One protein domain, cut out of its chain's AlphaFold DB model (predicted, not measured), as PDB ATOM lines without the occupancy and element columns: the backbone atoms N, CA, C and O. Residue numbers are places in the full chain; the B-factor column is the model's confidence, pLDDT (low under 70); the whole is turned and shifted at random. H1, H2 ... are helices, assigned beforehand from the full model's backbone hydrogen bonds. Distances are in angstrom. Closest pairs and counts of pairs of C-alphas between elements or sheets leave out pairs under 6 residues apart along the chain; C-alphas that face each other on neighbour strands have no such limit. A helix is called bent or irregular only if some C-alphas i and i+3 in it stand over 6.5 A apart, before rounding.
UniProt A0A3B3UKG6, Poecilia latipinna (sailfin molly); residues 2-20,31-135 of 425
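AT A GLANCE: This is residues 2 to 20 and 31 to 135 of the 425 residues of a protein of Poecilia latipinna (sailfin molly) (UniProt A0A3B3UKG6). Three long helical pieces, H2a, H3 and H4, form a loose up-and-down bundle, a rod with short H1 packed on H3 at one end and H2b crosswise at the other. The printed 124 residues include four named helices, H1 to H4, and no named strand: all helix. The whole is loose, radius of gyration of the C-alphas 17.8 A, spanning 56 by 25 by 23 A.

HOW THE PARTS SIT: H1, residues 2 to 16, touches H3, residues 75 to 103, with residues 93 to 103 of H3 alone; closest C-alphas Ser 11 and Phe 96, 5.6 A. H2, residues 31 to 69, one helix by its hydrogen bonds, is bent, C-alphas 56 and 59 being 7.8 A apart; its arms H2a, residues 31 to 56, and H2b, residues 59 to 69, stand about perpendicular at 76 degrees. H2a, irregular with C-alphas 53 and 56 7.4 A apart, touches H3 at a shallow tilt of 29 degrees, opposite ways; closest C-alphas Ala 41 and Cys 90, 4.9 A. H2b touches residues 75 to 76 of H3 alone; closest C-alphas Asn 62 and Tyr 75, 5.5 A. H4, residues 111 to 134, is close to but not clearly touching H3; closest C-alphas Phe 86 and Gly 120, 6.9 A. Every O i to N i+4 pair is within hydrogen-bond range in H1, H2b, H3 and H4, and 21 of 22 in H2a.

IN THESE COORDINATES: H1 begins at C-alpha 2 (164.506, 160.604, 180.317); H4 ends at C-alpha 134 (203.429, 121.809, 190.084). H2a measures 39.9 A, H3 41.9 A and H4 34.6 A.

THE WHOLE: Residues 21 to 30 are not printed, with 20.8 A between C-alphas 20 and 31. Model pLDDT is under 70 at residues 2 to 9, 11, 17 to 20 and 31.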
ATOM      1  N   ALA A   2     163.592 160.356 179.189       46.31
ATOM      2  CA  ALA A   2     164.506 160.604 180.317       46.31
ATOM      3  C   ALA A   2     165.336 159.369 180.733       46.31
ATOM      4  O   ALA A   2     166.551 159.476 180.881       46.31
ATOM      5  N   LEU A   3     164.712 158.183 180.807       48.56
ATOM      6  CA  LEU A   3     165.393 156.929 181.174       48.56
ATOM      7  C   LEU A   3     166.553 156.587 180.218       48.56
ATOM      8  O   LEU A   3     167.668 156.318 180.646       48.56
ATOM      9  N   GLY A   4     166.316 156.703 178.906       60.44
ATOM     10  CA  GLY A   4     167.327 156.433 177.880       60.44
ATOM     11  C   GLY A   4     168.478 157.446 177.836       60.44
ATOM     12  O   GLY A   4     169.561 157.095 177.381       60.44
ATOM     13  N   ARG A   5     168.279 158.684 178.316       60.97
ATOM     14  CA  ARG A   5     169.358 159.683 178.467       60.97
ATOM     15  C   ARG A   5     170.207 159.413 179.712       60.97
ATOM     16  O   ARG A   5     171.426 159.514 179.634       60.97
ATOM     17  N   CYS A   6     169.574 159.014 180.817       60.75
ATOM     18  CA  CYS A   6     170.265 158.643 182.053       60.75
ATOM     19  C   CYS A   6     171.127 157.378 181.865       60.75
ATOM     20  O   CYS A   6     172.319 157.399 182.160       60.75
ATOM     21  N   CYS A   7     170.568 156.318 181.262       62.69
ATOM     22  CA  CYS A   7     171.305 155.080 180.974       62.69
ATOM     23  C   CYS A   7     172.478 155.283 179.997       62.69
ATOM     24  O   CYS A   7     173.525 154.663 180.176       62.69
ATOM     25  N   ARG A   8     172.344 156.174 178.999       65.56
ATOM     26  CA  ARG A   8     173.456 156.546 178.100       65.56
ATOM     27  C   ARG A   8     174.607 157.183 178.860       65.56
ATOM     28  O   ARG A   8     175.709 156.649 178.849       65.56
ATOM     29  N   GLY A   9     174.330 158.281 179.566       62.75
ATOM     30  CA  GLY A   9     175.359 159.016 180.302       62.75
ATOM     31  C   GLY A   9     176.046 158.158 181.366       62.75
ATOM     32  O   GLY A   9     177.255 158.264 181.539       62.75
ATOM     33  N   PHE A  10     175.295 157.278 182.035       71.19
ATOM     34  CA  PHE A  10     175.838 156.350 183.025       71.19
ATOM     35  C   PHE A  10     176.726 155.272 182.386       71.19
ATOM     36  O   PHE A  10     177.888 155.152 182.759       71.19
ATOM     37  N   SER A  11     176.231 154.529 181.388       69.62
ATOM     38  CA  SER A  11     177.024 153.455 180.763       69.62
ATOM     39  C   SER A  11     178.273 153.978 180.047       69.62
ATOM     40  O   SER A  11     179.312 153.322 180.070       69.62
ATOM     41  N   ARG A  12     178.206 155.175 179.448       72.50
ATOM     42  CA  ARG A  12     179.359 155.830 178.827       72.50
ATOM     43  C   ARG A  12     180.401 156.230 179.864       72.50
ATOM     44  O   ARG A  12     181.562 155.864 179.717       72.50
ATOM     45  N   ALA A  13     179.979 156.883 180.946       70.19
ATOM     46  CA  ALA A  13     180.885 157.280 182.019       70.19
ATOM     47  C   ALA A  13     181.656 156.088 182.611       70.19
ATOM     48  O   ALA A  13     182.820 156.241 182.955       70.19
ATOM     49  N   PHE A  14     181.050 154.901 182.694       74.81
ATOM     50  CA  PHE A  14     181.734 153.716 183.220       74.81
ATOM     51  C   PHE A  14     182.663 153.015 182.227       74.81
ATOM     52  O   PHE A  14     183.623 152.405 182.668       74.81
ATOM     53  N   PHE A  15     182.401 153.077 180.920       72.38
ATOM     54  CA  PHE A  15     183.192 152.355 179.912       72.38
ATOM     55  C   PHE A  15     184.313 153.207 179.298       72.38
ATOM     56  O   PHE A  15     185.400 152.702 179.005       72.38
ATOM     57  N   SER A  16     184.049 154.504 179.099       72.19
ATOM     58  CA  SER A  16     184.992 155.456 178.503       72.19
ATOM     59  C   SER A  16     185.570 156.455 179.507       72.19
ATOM     60  O   SER A  16     186.467 157.213 179.149       72.19
ATOM     61  N   CYS A  17     185.091 156.462 180.760       65.56
ATOM     62  CA  CYS A  17     185.455 157.442 181.797       65.56
ATOM     63  C   CYS A  17     185.161 158.910 181.425       65.56
ATOM     64  O   CYS A  17     185.643 159.823 182.094       65.56
ATOM     65  N   CYS A  18     184.316 159.155 180.415       57.22
ATOM     66  CA  CYS A  18     183.914 160.493 179.974       57.22
ATOM     67  C   CYS A  18     182.385 160.650 179.945       57.22
ATOM     68  O   CYS A  18     181.652 159.754 179.529       57.22
ATOM     69  N   ARG A  19     181.892 161.824 180.366       51.94
ATOM     70  CA  ARG A  19     180.456 162.170 180.377       51.94
ATOM     71  C   ARG A  19     179.976 162.876 179.102       51.94
ATOM     72  O   ARG A  19     178.772 162.915 178.861       51.94
ATOM     73  N   GLU A  20     180.890 163.411 178.292       52.59
ATOM     74  CA  GLU A  20     180.582 164.239 177.118       52.59
ATOM     75  C   GLU A  20     180.780 163.498 175.786       52.59
ATOM     76  O   GLU A  20     181.546 162.542 175.672       52.59
ATOM     77  N   THR A  31     184.542 147.876 166.991       64.62
ATOM     78  CA  THR A  31     184.184 146.449 166.898       64.62
ATOM     79  C   THR A  31     185.266 145.560 167.521       64.62
ATOM     80  O   THR A  31     184.944 144.573 168.178       64.62
ATOM     81  N   CYS A  32     186.541 145.945 167.395       73.44
ATOM     82  CA  CYS A  32     187.671 145.226 167.988       73.44
ATOM     83  C   CYS A  32     187.590 145.214 169.524       73.44
ATOM     84  O   CYS A  32     187.786 144.173 170.150       73.44
ATOM     85  N   TRP A  33     187.205 146.339 170.139       80.44
ATOM     86  CA  TRP A  33     187.076 146.431 171.597       80.44
ATOM     87  C   TRP A  33     185.931 145.586 172.156       80.44
ATOM     88  O   TRP A  33     186.108 144.936 173.183       80.44
ATOM     89  N   CYS A  34     184.780 145.548 171.482       80.00
ATOM     90  CA  CYS A  34     183.656 144.710 171.908       80.00
ATOM     91  C   CYS A  34     184.010 143.212 171.845       80.00
ATOM     92  O   CYS A  34     183.738 142.472 172.792       80.00
ATOM     93  N   VAL A  35     184.689 142.782 170.774       83.00
ATOM     94  CA  VAL A  35     185.194 141.405 170.645       83.00
ATOM     95  C   VAL A  35     186.209 141.096 171.743       83.00
ATOM     96  O   VAL A  35     186.071 140.081 172.419       83.00
ATOM     97  N   MET A  36     187.174 141.987 171.988       86.94
ATOM     98  CA  MET A  36     188.178 141.807 173.039       86.94
ATOM     99  C   MET A  36     187.537 141.652 174.425       86.94
ATOM    100  O   MET A  36     187.855 140.706 175.139       86.94
ATOM    101  N   VAL A  37     186.603 142.535 174.799       89.81
ATOM    102  CA  VAL A  37     185.901 142.458 176.094       89.81
ATOM    103  C   VAL A  37     185.090 141.165 176.206       89.81
ATOM    104  O   VAL A  37     185.089 140.539 177.262       89.81
ATOM    105  N   THR A  38     184.458 140.720 175.116       89.31
ATOM    106  CA  THR A  38     183.716 139.449 175.082       89.31
ATOM    107  C   THR A  38     184.641 138.255 175.301       89.31
ATOM    108  O   THR A  38     184.376 137.426 176.167       89.31
ATOM    109  N   VAL A  39     185.756 138.184 174.566       91.06
ATOM    110  CA  VAL A  39     186.760 137.118 174.716       91.06
ATOM    111  C   VAL A  39     187.310 137.096 176.140       91.06
ATOM    112  O   VAL A  39     187.418 136.031 176.740       91.06
ATOM    113  N   MET A  40     187.585 138.261 176.725       92.62
ATOM    114  CA  MET A  40     188.097 138.354 178.092       92.62
ATOM    115  C   MET A  40     187.074 137.953 179.158       92.62
ATOM    116  O   MET A  40     187.430 137.285 180.132       92.62
ATOM    117  N   ALA A  41     185.801 138.301 178.973       94.25
ATOM    118  CA  ALA A  41     184.726 137.819 179.831       94.25
ATOM    119  C   ALA A  41     184.604 136.288 179.761       94.25
ATOM    120  O   ALA A  41     184.502 135.639 180.795       94.25
ATOM    121  N   LEU A  42     184.707 135.698 178.566       92.62
ATOM    122  CA  LEU A  42     184.686 134.242 178.402       92.62
ATOM    123  C   LEU A  42     185.891 133.571 179.071       92.62
ATOM    124  O   LEU A  42     185.701 132.647 179.852       92.62
ATOM    125  N   ILE A  43     187.114 134.058 178.828       94.50
ATOM    126  CA  ILE A  43     188.334 133.513 179.448       94.50
ATOM    127  C   ILE A  43     188.246 133.580 180.975       94.50
ATOM    128  O   ILE A  43     188.536 132.593 181.643       94.50
ATOM    129  N   SER A  44     187.825 134.718 181.537       96.00
ATOM    130  CA  SER A  44     187.720 134.883 182.994       96.00
ATOM    131  C   SER A  44     186.647 133.990 183.622       96.00
ATOM    132  O   SER A  44     186.882 133.446 184.698       96.00
ATOM    133  N   VAL A  45     185.511 133.774 182.948       94.38
ATOM    134  CA  VAL A  45     184.477 132.827 183.398       94.38
ATOM    135  C   VAL A  45     184.963 131.381 183.298       94.38
ATOM    136  O   VAL A  45     184.796 130.631 184.255       94.38
ATOM    137  N   CYS A  46     185.603 130.990 182.193       92.94
ATOM    138  CA  CYS A  46     186.194 129.656 182.049       92.94
ATOM    139  C   CYS A  46     187.258 129.397 183.120       92.94
ATOM    140  O   CYS A  46     187.318 128.313 183.690       92.94
ATOM    141  N   TRP A  47     188.078 130.402 183.420       95.25
ATOM    142  CA  TRP A  47     189.088 130.307 184.461       95.25
ATOM    143  C   TRP A  47     188.472 130.168 185.856       95.25
ATOM    144  O   TRP A  47     188.869 129.286 186.612       95.25
ATOM    145  N   LEU A  48     187.457 130.977 186.178       95.06
ATOM    146  CA  LEU A  48     186.716 130.847 187.433       95.06
ATOM    147  C   LEU A  48     186.036 129.475 187.552       95.06
ATOM    148  O   LEU A  48     186.005 128.905 188.636       95.06
ATOM    149  N   TYR A  49     185.522 128.930 186.447       93.00
ATOM    150  CA  TYR A  49     184.975 127.577 186.407       93.00
ATOM    151  C   TYR A  49     186.034 126.527 186.756       93.00
ATOM    152  O   TYR A  49     185.784 125.720 187.641       93.00
ATOM    153  N   ILE A  50     187.220 126.563 186.132       92.75
ATOM    154  CA  ILE A  50     188.321 125.634 186.457       92.75
ATOM    155  C   ILE A  50     188.631 125.686 187.955       92.75
ATOM    156  O   ILE A  50     188.701 124.654 188.608       92.75
ATOM    157  N   TRP A  51     188.719 126.894 188.503       92.69
ATOM    158  CA  TRP A  51     188.938 127.138 189.924       92.69
ATOM    159  C   TRP A  51     187.834 126.586 190.838       92.69
ATOM    160  O   TRP A  51     188.122 126.070 191.912       92.69
ATOM    161  N   LEU A  52     186.568 126.647 190.420       92.31
ATOM    162  CA  LEU A  52     185.466 126.006 191.146       92.31
ATOM    163  C   LEU A  52     185.538 124.479 191.080       92.31
ATOM    164  O   LEU A  52     185.151 123.813 192.034       92.31
ATOM    165  N   VAL A  53     186.013 123.926 189.964       91.06
ATOM    166  CA  VAL A  53     186.134 122.477 189.766       91.06
ATOM    167  C   VAL A  53     187.209 121.877 190.670       91.06
ATOM    168  O   VAL A  53     186.951 120.861 191.303       91.06
ATOM    169  N   ILE A  54     188.359 122.538 190.793       89.94
ATOM    170  CA  ILE A  54     189.468 122.110 191.665       89.94
ATOM    171  C   ILE A  54     189.266 122.517 193.139       89.94
ATOM    172  O   ILE A  54     190.188 122.460 193.944       89.94
ATOM    173  N   PHE A  55     188.072 122.992 193.520       90.06
ATOM    174  CA  PHE A  55     187.807 123.465 194.884       90.06
ATOM    175  C   PHE A  55     187.999 122.372 195.943       90.06
ATOM    176  O   PHE A  55     188.365 122.681 197.079       90.06
ATOM    177  N   ASN A  56     187.749 121.111 195.584       86.31
ATOM    178  CA  ASN A  56     187.944 119.985 196.495       86.31
ATOM    179  C   ASN A  56     189.422 119.802 196.874       86.31
ATOM    180  O   ASN A  56     189.700 119.479 198.025       86.31
ATOM    181  N   ASP A  57     190.340 120.153 195.975       86.06
ATOM    182  CA  ASP A  57     191.792 119.994 196.135       86.06
ATOM    183  C   ASP A  57     192.460 121.296 196.627       86.06
ATOM    184  O   ASP A  57     193.661 121.543 196.492       86.06
ATOM    185  N   ARG A  58     191.665 122.177 197.255       88.69
ATOM    186  CA  ARG A  58     192.126 123.467 197.796       88.69
ATOM    187  C   ARG A  58     193.245 123.336 198.830       88.69
ATOM    188  O   ARG A  58     194.030 124.273 198.984       88.69
ATOM    189  N   ASP A  59     193.282 122.231 199.573       85.06
ATOM    190  CA  ASP A  59     194.276 122.018 200.627       85.06
ATOM    191  C   ASP A  59     195.659 121.705 200.049       85.06
ATOM    192  O   ASP A  59     196.650 122.289 200.490       85.06
ATOM    193  N   ASP A  60     195.718 120.923 198.970       86.69
ATOM    194  CA  ASP A  60     196.955 120.643 198.238       86.69
ATOM    195  C   ASP A  60     197.569 121.938 197.696       86.69
ATOM    196  O   ASP A  60     198.763 122.206 197.866       86.69
ATOM    197  N   PHE A  61     196.734 122.818 197.136       89.00
ATOM    198  CA  PHE A  61     197.168 124.142 196.692       89.00
ATOM    199  C   PHE A  61     197.674 125.015 197.853       89.00
ATOM    200  O   PHE A  61     198.701 125.692 197.734       89.00
ATOM    201  N   ASN A  62     196.981 125.016 198.995       89.88
ATOM    202  CA  ASN A  62     197.407 125.777 200.171       89.88
ATOM    203  C   ASN A  62     198.740 125.261 200.729       89.88
ATOM    204  O   ASN A  62     199.599 126.069 201.091       89.88
ATOM    205  N   THR A  63     198.935 123.943 200.738       86.38
ATOM    206  CA  THR A  63     200.179 123.278 201.146       86.38
ATOM    207  C   THR A  63     201.328 123.619 200.196       86.38
ATOM    208  O   THR A  63     202.421 123.976 200.647       86.38
ATOM    209  N   LEU A  64     201.076 123.634 198.883       88.12
ATOM    210  CA  LEU A  64     202.048 124.077 197.883       88.12
ATOM    211  C   LEU A  64     202.486 125.533 198.112       88.12
ATOM    212  O   LEU A  64     203.676 125.833 198.066       88.12
ATOM    213  N   LEU A  65     201.559 126.458 198.375       88.81
ATOM    214  CA  LEU A  65     201.946 127.848 198.645       88.81
ATOM    215  C   LEU A  65     202.582 128.027 200.021       88.81
ATOM    216  O   LEU A  65     203.452 128.888 200.172       88.81
ATOM    217  N   PHE A  66     202.208 127.219 201.012       88.00
ATOM    218  CA  PHE A  66     202.896 127.199 202.296       88.00
ATOM    219  C   PHE A  66     204.364 126.790 202.134       88.00
ATOM    220  O   PHE A  66     205.227 127.447 202.713       88.00
ATOM    221  N   SER A  67     204.676 125.777 201.321       85.31
ATOM    222  CA  SER A  67     206.072 125.358 201.110       85.31
ATOM    223  C   SER A  67     206.926 126.443 200.441       85.31
ATOM    224  O   SER A  67     208.121 126.533 200.708       85.31
ATOM    225  N   LEU A  68     206.313 127.319 199.637       85.44
ATOM    226  CA  LEU A  68     206.992 128.433 198.963       85.44
ATOM    227  C   LEU A  68     207.092 129.708 199.817       85.44
ATOM    228  O   LEU A  68     208.086 130.427 199.738       85.44
ATOM    229  N   LEU A  69     206.047 130.034 200.584       88.19
ATOM    230  CA  LEU A  69     205.911 131.314 201.295       88.19
ATOM    231  C   LEU A  69     206.103 131.195 202.814       88.19
ATOM    232  O   LEU A  69     206.209 132.216 203.493       88.19
ATOM    233  N   HIS A  70     206.117 129.971 203.349       85.88
ATOM    234  CA  HIS A  70     206.234 129.631 204.773       85.88
ATOM    235  C   HIS A  70     205.264 130.385 205.689       85.88
ATOM    236  O   HIS A  70     205.573 130.684 206.843       85.88
ATOM    237  N   LYS A  71     204.080 130.714 205.170       87.19
ATOM    238  CA  LYS A  71     203.032 131.416 205.904       87.19
ATOM    239  C   LYS A  71     201.721 130.663 205.748       87.19
ATOM    240  O   LYS A  71     201.293 130.417 204.622       87.19
ATOM    241  N   HIS A  72     201.071 130.341 206.861       82.12
ATOM    242  CA  HIS A  72     199.739 129.745 206.842       82.12
ATOM    243  C   HIS A  72     198.706 130.785 206.412       82.12
ATOM    244  O   HIS A  72     198.480 131.774 207.107       82.12
ATOM    245  N   MET A  73     198.113 130.576 205.239       86.00
ATOM    246  CA  MET A  73     196.970 131.329 204.728       86.00
ATOM    247  C   MET A  73     196.160 130.429 203.795       86.00
ATOM    248  O   MET A  73     196.707 129.524 203.170       86.00
ATOM    249  N   ASN A  74     194.869 130.719 203.643       88.88
ATOM    250  CA  ASN A  74     194.039 130.070 202.633       88.88
ATOM    251  C   ASN A  74     194.251 130.745 201.264       88.88
ATOM    252  O   ASN A  74     193.433 131.548 200.804       88.88
ATOM    253  N   TYR A  75     195.406 130.470 200.656       91.12
ATOM    254  CA  TYR A  75     195.819 131.004 199.356       91.12
ATOM    255  C   TYR A  75     194.805 130.707 198.260       91.12
ATOM    256  O   TYR A  75     194.538 131.577 197.430       91.12
ATOM    257  N   PHE A  76     194.211 129.515 198.297       92.38
ATOM    258  CA  PHE A  76     193.178 129.109 197.362       92.38
ATOM    259  C   PHE A  76     192.001 130.084 197.396       92.38
ATOM    260  O   PHE A  76     191.622 130.644 196.371       92.38
ATOM    261  N   MET A  77     191.464 130.376 198.586       92.12
ATOM    262  CA  MET A  77     190.338 131.303 198.730       92.12
ATOM    263  C   MET A  77     190.695 132.742 198.342       92.12
ATOM    264  O   MET A  77     189.869 133.442 197.759       92.12
ATOM    265  N   VAL A  78     191.920 133.193 198.621       93.19
ATOM    266  CA  VAL A  78     192.387 134.518 198.176       93.19
ATOM    267  C   VAL A  78     192.409 134.595 196.648       93.19
ATOM    268  O   VAL A  78     191.866 135.542 196.075       93.19
ATOM    269  N   ALA A  79     192.982 133.590 195.984       93.56
ATOM    270  CA  ALA A  79     193.016 133.505 194.529       93.56
ATOM    271  C   ALA A  79     191.599 133.416 193.934       93.56
ATOM    272  O   ALA A  79     191.269 134.190 193.034       93.56
ATOM    273  N   MET A  80     190.726 132.581 194.506       94.38
ATOM    274  CA  MET A  80     189.304 132.488 194.153       94.38
ATOM    275  C   MET A  80     188.604 133.845 194.182       94.38
ATOM    276  O   MET A  80     187.921 134.205 193.225       94.38
ATOM    277  N   ILE A  81     188.777 134.618 195.259       95.50
ATOM    278  CA  ILE A  81     188.162 135.944 195.394       95.50
ATOM    279  C   ILE A  81     188.701 136.889 194.318       95.50
ATOM    280  O   ILE A  81     187.916 137.579 193.669       95.50
ATOM    281  N   ILE A  82     190.015 136.902 194.081       95.44
ATOM    282  CA  ILE A  82     190.635 137.729 193.035       95.44
ATOM    283  C   ILE A  82     190.059 137.378 191.656       95.44
ATOM    284  O   ILE A  82     189.660 138.275 190.910       95.44
ATOM    285  N   PHE A  83     189.954 136.089 191.326       95.81
ATOM    286  CA  PHE A  83     189.403 135.636 190.050       95.81
ATOM    287  C   PHE A  83     187.907 135.902 189.917       95.81
ATOM    288  O   PHE A  83     187.464 136.332 188.853       95.81
ATOM    289  N   ALA A  84     187.133 135.734 190.989       96.62
ATOM    290  CA  ALA A  84     185.711 136.054 191.004       96.62
ATOM    291  C   ALA A  84     185.467 137.557 190.802       96.62
ATOM    292  O   ALA A  84     184.600 137.944 190.013       96.62
ATOM    293  N   LEU A  85     186.259 138.415 191.456       96.56
ATOM    294  CA  LEU A  85     186.214 139.866 191.259       96.56
ATOM    295  C   LEU A  85     186.597 140.243 189.825       96.56
ATOM    296  O   LEU A  85     185.911 141.053 189.203       96.56
ATOM    297  N   PHE A  86     187.647 139.626 189.275       96.19
ATOM    298  CA  PHE A  86     188.082 139.872 187.902       96.19
ATOM    299  C   PHE A  86     187.043 139.422 186.861       96.19
ATOM    300  O   PHE A  86     186.741 140.175 185.932       96.19
ATOM    301  N   ALA A  87     186.441 138.243 187.033       96.25
ATOM    302  CA  ALA A  87     185.371 137.749 186.168       96.25
ATOM    303  C   ALA A  87     184.123 138.641 186.251       96.25
ATOM    304  O   ALA A  87     183.586 139.055 185.223       96.25
ATOM    305  N   SER A  88     183.711 139.024 187.464       96.19
ATOM    306  CA  SER A  88     182.589 139.950 187.686       96.19
ATOM    307  C   SER A  88     182.833 141.303 187.017       96.19
ATOM    308  O   SER A  88     181.941 141.860 186.376       96.19
ATOM    309  N   TYR A  89     184.060 141.814 187.111       95.31
ATOM    310  CA  TYR A  89     184.480 143.042 186.452       95.31
ATOM    311  C   TYR A  89     184.411 142.937 184.919       95.31
ATOM    312  O   TYR A  89     183.843 143.818 184.270       95.31
ATOM    313  N   CYS A  90     184.916 141.847 184.330       95.12
ATOM    314  CA  CYS A  90     184.851 141.623 182.882       95.12
ATOM    315  C   CYS A  90     183.405 141.467 182.384       95.12
ATOM    316  O   CYS A  90     183.052 142.021 181.341       95.12
ATOM    317  N   LEU A  91     182.547 140.774 183.140       94.31
ATOM    318  CA  LEU A  91     181.118 140.646 182.839       94.31
ATOM    319  C   LEU A  91     180.393 141.992 182.912       94.31
ATOM    320  O   LEU A  91     179.563 142.290 182.053       94.31
ATOM    321  N   LEU A  92     180.725 142.835 183.892       93.19
ATOM    322  CA  LEU A  92     180.166 144.180 184.005       93.19
ATOM    323  C   LEU A  92     180.604 145.076 182.834       93.19
ATOM    324  O   LEU A  92     179.779 145.789 182.262       93.19
ATOM    325  N   LEU A  93     181.877 145.007 182.428       91.88
ATOM    326  CA  LEU A  93     182.363 145.695 181.228       91.88
ATOM    327  C   LEU A  93     181.649 145.210 179.963       91.88
ATOM    328  O   LEU A  93     181.279 146.033 179.125       91.88
ATOM    329  N   LEU A  94     181.424 143.900 179.831       91.00
ATOM    330  CA  LEU A  94     180.670 143.328 178.719       91.00
ATOM    331  C   LEU A  94     179.222 143.827 178.720       91.00
ATOM    332  O   LEU A  94     178.715 144.228 177.675       91.00
ATOM    333  N   LEU A  95     178.569 143.874 179.883       88.94
ATOM    334  CA  LEU A  95     177.223 144.426 180.018       88.94
ATOM    335  C   LEU A  95     177.170 145.884 179.544       88.94
ATOM    336  O   LEU A  95     176.295 146.239 178.753       88.94
ATOM    337  N   PHE A  96     178.116 146.725 179.972       86.88
ATOM    338  CA  PHE A  96     178.179 148.115 179.517       86.88
ATOM    339  C   PHE A  96     178.462 148.228 178.017       86.88
ATOM    340  O   PHE A  96     177.811 149.033 177.347       86.88
ATOM    341  N   ALA A  97     179.348 147.392 177.471       85.50
ATOM    342  CA  ALA A  97     179.596 147.326 176.034       85.50
ATOM    343  C   ALA A  97     178.309 146.988 175.260       85.50
ATOM    344  O   ALA A  97     177.954 147.683 174.309       85.50
ATOM    345  N   LEU A  98     177.562 145.971 175.698       83.19
ATOM    346  CA  LEU A  98     176.299 145.564 175.075       83.19
ATOM    347  C   LEU A  98     175.238 146.671 175.155       83.19
ATOM    348  O   LEU A  98     174.556 146.945 174.166       83.19
ATOM    349  N   VAL A  99     175.122 147.353 176.298       83.31
ATOM    350  CA  VAL A  99     174.213 148.498 176.464       83.31
ATOM    351  C   VAL A  99     174.567 149.623 175.487       83.31
ATOM    352  O   VAL A  99     173.671 150.174 174.846       83.31
ATOM    353  N   GLN A 100     175.850 149.932 175.302       79.19
ATOM    354  CA  GLN A 100     176.290 150.947 174.339       79.19
ATOM    355  C   GLN A 100     176.009 150.553 172.890       79.19
ATOM    356  O   GLN A 100     175.525 151.388 172.123       79.19
ATOM    357  N   VAL A 101     176.209 149.280 172.531       77.06
ATOM    358  CA  VAL A 101     175.830 148.746 171.212       77.06
ATOM    359  C   VAL A 101     174.329 148.935 170.970       77.06
ATOM    360  O   VAL A 101     173.927 149.443 169.922       77.06
ATOM    361  N   VAL A 102     173.484 148.602 171.953       78.44
ATOM    362  CA  VAL A 102     172.021 148.778 171.864       78.44
ATOM    363  C   VAL A 102     171.635 150.254 171.730       78.44
ATOM    364  O   VAL A 102     170.710 150.591 170.983       78.44
ATOM    365  N   LEU A 103     172.343 151.143 172.429       78.06
ATOM    366  CA  LEU A 103     172.124 152.591 172.397       78.06
ATOM    367  C   LEU A 103     172.764 153.283 171.179       78.06
ATOM    368  O   LEU A 103     172.524 154.480 170.993       78.06
ATOM    369  N   ARG A 104     173.485 152.531 170.331       74.00
ATOM    370  CA  ARG A 104     174.234 153.003 169.152       74.00
ATOM    371  C   ARG A 104     175.281 154.064 169.499       74.00
ATOM    372  O   ARG A 104     175.375 155.094 168.834       74.00
ATOM    373  N   GLU A 105     176.034 153.829 170.567       73.50
ATOM    374  CA  GLU A 105     177.170 154.665 170.956       73.50
ATOM    375  C   GLU A 105     178.509 154.058 170.517       73.50
ATOM    376  O   GLU A 105     178.621 152.846 170.338       73.50
ATOM    377  N   ASN A 106     179.531 154.905 170.347       71.38
ATOM    378  CA  ASN A 106     180.890 154.450 170.059       71.38
ATOM    379  C   ASN A 106     181.488 153.757 171.289       71.38
ATOM    380  O   ASN A 106     181.453 154.305 172.391       71.38
ATOM    381  N   LEU A 107     182.053 152.564 171.083       75.94
ATOM    382  CA  LEU A 107     182.781 151.830 172.115       75.94
ATOM    383  C   LEU A 107     184.221 152.327 172.198       75.94
ATOM    384  O   LEU A 107     185.106 151.806 171.516       75.94
ATOM    385  N   ASP A 108     184.448 153.294 173.078       79.25
ATOM    386  CA  ASP A 108     185.784 153.772 173.416       79.25
ATOM    387  C   ASP A 108     186.177 153.261 174.799       79.25
ATOM    388  O   ASP A 108     185.789 153.818 175.825       79.25
ATOM    389  N   LEU A 109     186.933 152.160 174.828       83.81
ATOM    390  CA  LEU A 109     187.395 151.562 176.077       83.81
ATOM    391  C   LEU A 109     188.523 152.407 176.685       83.81
ATOM    392  O   LEU A 109     189.582 152.586 176.065       83.81
ATOM    393  N   HIS A 110     188.323 152.878 177.916       85.56
ATOM    394  CA  HIS A 110     189.322 153.669 178.632       85.56
ATOM    395  C   HIS A 110     190.626 152.884 178.884       85.56
ATOM    396  O   HIS A 110     190.624 151.660 179.056       85.56
ATOM    397  N   TRP A 111     191.767 153.579 178.933       85.38
ATOM    398  CA  TRP A 111     193.089 152.947 179.069       85.38
ATOM    399  C   TRP A 111     193.271 152.186 180.392       85.38
ATOM    400  O   TRP A 111     193.937 151.154 180.407       85.38
ATOM    401  N   ILE A 112     192.618 152.631 181.474       90.38
ATOM    402  CA  ILE A 112     192.627 151.926 182.769       90.38
ATOM    403  C   ILE A 112     192.053 150.514 182.624       90.38
ATOM    404  O   ILE A 112     192.626 149.561 183.140       90.38
ATOM    405  N   HIS A 113     190.951 150.351 181.888       91.62
ATOM    406  CA  HIS A 113     190.343 149.035 181.683       91.62
ATOM    407  C   HIS A 113     191.253 148.121 180.862       91.62
ATOM    408  O   HIS A 113     191.378 146.942 181.174       91.62
ATOM    409  N   LYS A 114     191.958 148.673 179.865       90.00
ATOM    410  CA  LYS A 114     192.972 147.932 179.096       90.00
ATOM    411  C   LYS A 114     194.105 147.441 179.999       90.00
ATOM    412  O   LYS A 114     194.505 146.286 179.894       90.00
ATOM    413  N   ALA A 115     194.584 148.295 180.906       91.56
ATOM    414  CA  ALA A 115     195.617 147.933 181.872       91.56
ATOM    415  C   ALA A 115     195.137 146.839 182.842       91.56
ATOM    416  O   ALA A 115     195.831 145.841 183.014       91.56
ATOM    417  N   LEU A 116     193.937 146.976 183.418       93.38
ATOM    418  CA  LEU A 116     193.361 145.981 184.333       93.38
ATOM    419  C   LEU A 116     193.136 144.622 183.657       93.38
ATOM    420  O   LEU A 116     193.460 143.590 184.237       93.38
ATOM    421  N   ILE A 117     192.637 144.619 182.418       93.12
ATOM    422  CA  ILE A 117     192.496 143.401 181.611       93.12
ATOM    423  C   ILE A 117     193.866 142.748 181.388       93.12
ATOM    424  O   ILE A 117     193.997 141.543 181.581       93.12
ATOM    425  N   CYS A 118     194.892 143.529 181.032       93.06
ATOM    426  CA  CYS A 118     196.248 143.022 180.816       93.06
ATOM    427  C   CYS A 118     196.828 142.373 182.083       93.06
ATOM    428  O   CYS A 118     197.314 141.245 182.031       93.06
ATOM    429  N   VAL A 119     196.704 143.038 183.237       94.38
ATOM    430  CA  VAL A 119     197.142 142.491 184.533       94.38
ATOM    431  C   VAL A 119     196.408 141.188 184.856       94.38
ATOM    432  O   VAL A 119     197.044 140.214 185.252       94.38
ATOM    433  N   GLY A 120     195.091 141.135 184.641       94.00
ATOM    434  CA  GLY A 120     194.310 139.921 184.871       94.00
ATOM    435  C   GLY A 120     194.723 138.755 183.970       94.00
ATOM    436  O   GLY A 120     194.848 137.635 184.454       94.00
ATOM    437  N   VAL A 121     195.017 139.009 182.687       92.81
ATOM    438  CA  VAL A 121     195.552 137.984 181.767       92.81
ATOM    439  C   VAL A 121     196.886 137.446 182.268       92.81
ATOM    440  O   VAL A 121     197.060 136.233 182.332       92.81
ATOM    441  N   VAL A 122     197.814 138.329 182.644       95.56
ATOM    442  CA  VAL A 122     199.126 137.922 183.166       95.56
ATOM    443  C   VAL A 122     198.964 137.048 184.408       95.56
ATOM    444  O   VAL A 122     199.635 136.026 184.521       95.56
ATOM    445  N   LEU A 123     198.042 137.403 185.305       94.38
ATOM    446  CA  LEU A 123     197.781 136.644 186.526       94.38
ATOM    447  C   LEU A 123     197.177 135.260 186.223       94.38
ATOM    448  O   LEU A 123     197.630 134.267 186.788       94.38
ATOM    449  N   ILE A 124     196.219 135.169 185.292       95.00
ATOM    450  CA  ILE A 124     195.658 133.885 184.833       95.00
ATOM    451  C   ILE A 124     196.756 133.009 184.217       95.00
ATOM    452  O   ILE A 124     196.899 131.852 184.599       95.00
ATOM    453  N   VAL A 125     197.565 133.557 183.306       95.06
ATOM    454  CA  VAL A 125     198.650 132.814 182.647       95.06
ATOM    455  C   VAL A 125     199.683 132.332 183.663       95.06
ATOM    456  O   VAL A 125     200.087 131.173 183.608       95.06
ATOM    457  N   ALA A 126     200.080 133.178 184.616       93.44
ATOM    458  CA  ALA A 126     201.003 132.791 185.678       93.44
ATOM    459  C   ALA A 126     200.458 131.610 186.495       93.44
ATOM    460  O   ALA A 126     201.187 130.653 186.749       93.44
ATOM    461  N   MET A 127     199.169 131.630 186.846       91.38
ATOM    462  CA  MET A 127     198.557 130.531 187.590       91.38
ATOM    463  C   MET A 127     198.395 129.253 186.763       91.38
ATOM    464  O   MET A 127     198.638 128.175 187.294       91.38
ATOM    465  N   ILE A 128     198.071 129.352 185.468       92.94
ATOM    466  CA  ILE A 128     198.084 128.197 184.554       92.94
ATOM    467  C   ILE A 128     199.469 127.544 184.554       92.94
ATOM    468  O   ILE A 128     199.570 126.324 184.649       92.94
ATOM    469  N   VAL A 129     200.536 128.346 184.477       93.06
ATOM    470  CA  VAL A 129     201.918 127.844 184.503       93.06
ATOM    471  C   VAL A 129     202.226 127.152 185.831       93.06
ATOM    472  O   VAL A 129     202.757 126.045 185.813       93.06
ATOM    473  N   VAL A 130     201.860 127.752 186.970       89.88
ATOM    474  CA  VAL A 130     202.063 127.134 188.293       89.88
ATOM    475  C   VAL A 130     201.337 125.794 188.385       89.88
ATOM    476  O   VAL A 130     201.980 124.796 188.698       89.88
ATOM    477  N   MET A 131     200.047 125.745 188.045       88.69
ATOM    478  CA  MET A 131     199.265 124.504 188.082       88.69
ATOM    479  C   MET A 131     199.850 123.444 187.145       88.69
ATOM    480  O   MET A 131     200.067 122.315 187.552       88.69
ATOM    481  N   THR A 132     200.200 123.810 185.910       90.75
ATOM    482  CA  THR A 132     200.758 122.862 184.929       90.75
ATOM    483  C   THR A 132     202.108 122.288 185.362       90.75
ATOM    484  O   THR A 132     202.392 121.128 185.087       90.75
ATOM    485  N   LEU A 133     202.954 123.088 186.019       90.50
ATOM    486  CA  LEU A 133     204.296 122.658 186.421       90.50
ATOM    487  C   LEU A 133     204.343 121.977 187.791       90.50
ATOM    488  O   LEU A 133     205.283 121.227 188.046       90.50
ATOM    489  N   LYS A 134     203.405 122.287 188.692       88.25
ATOM    490  CA  LYS A 134     203.429 121.809 190.084       88.25
ATOM    491  C   LYS A 134     202.333 120.808 190.418       88.25
ATOM    492  O   LYS A 134     202.533 120.041 191.347       88.25
ATOM    493  N   GLN A 135     201.219 120.826 189.692       85.44
ATOM    494  CA  GLN A 135     200.067 119.950 189.914       85.44
ATOM    495  C   GLN A 135     199.428 119.560 188.562       85.44
ATOM    496  O   GLN A 135     198.281 119.923 188.283       85.44
TER     497      GLN A 135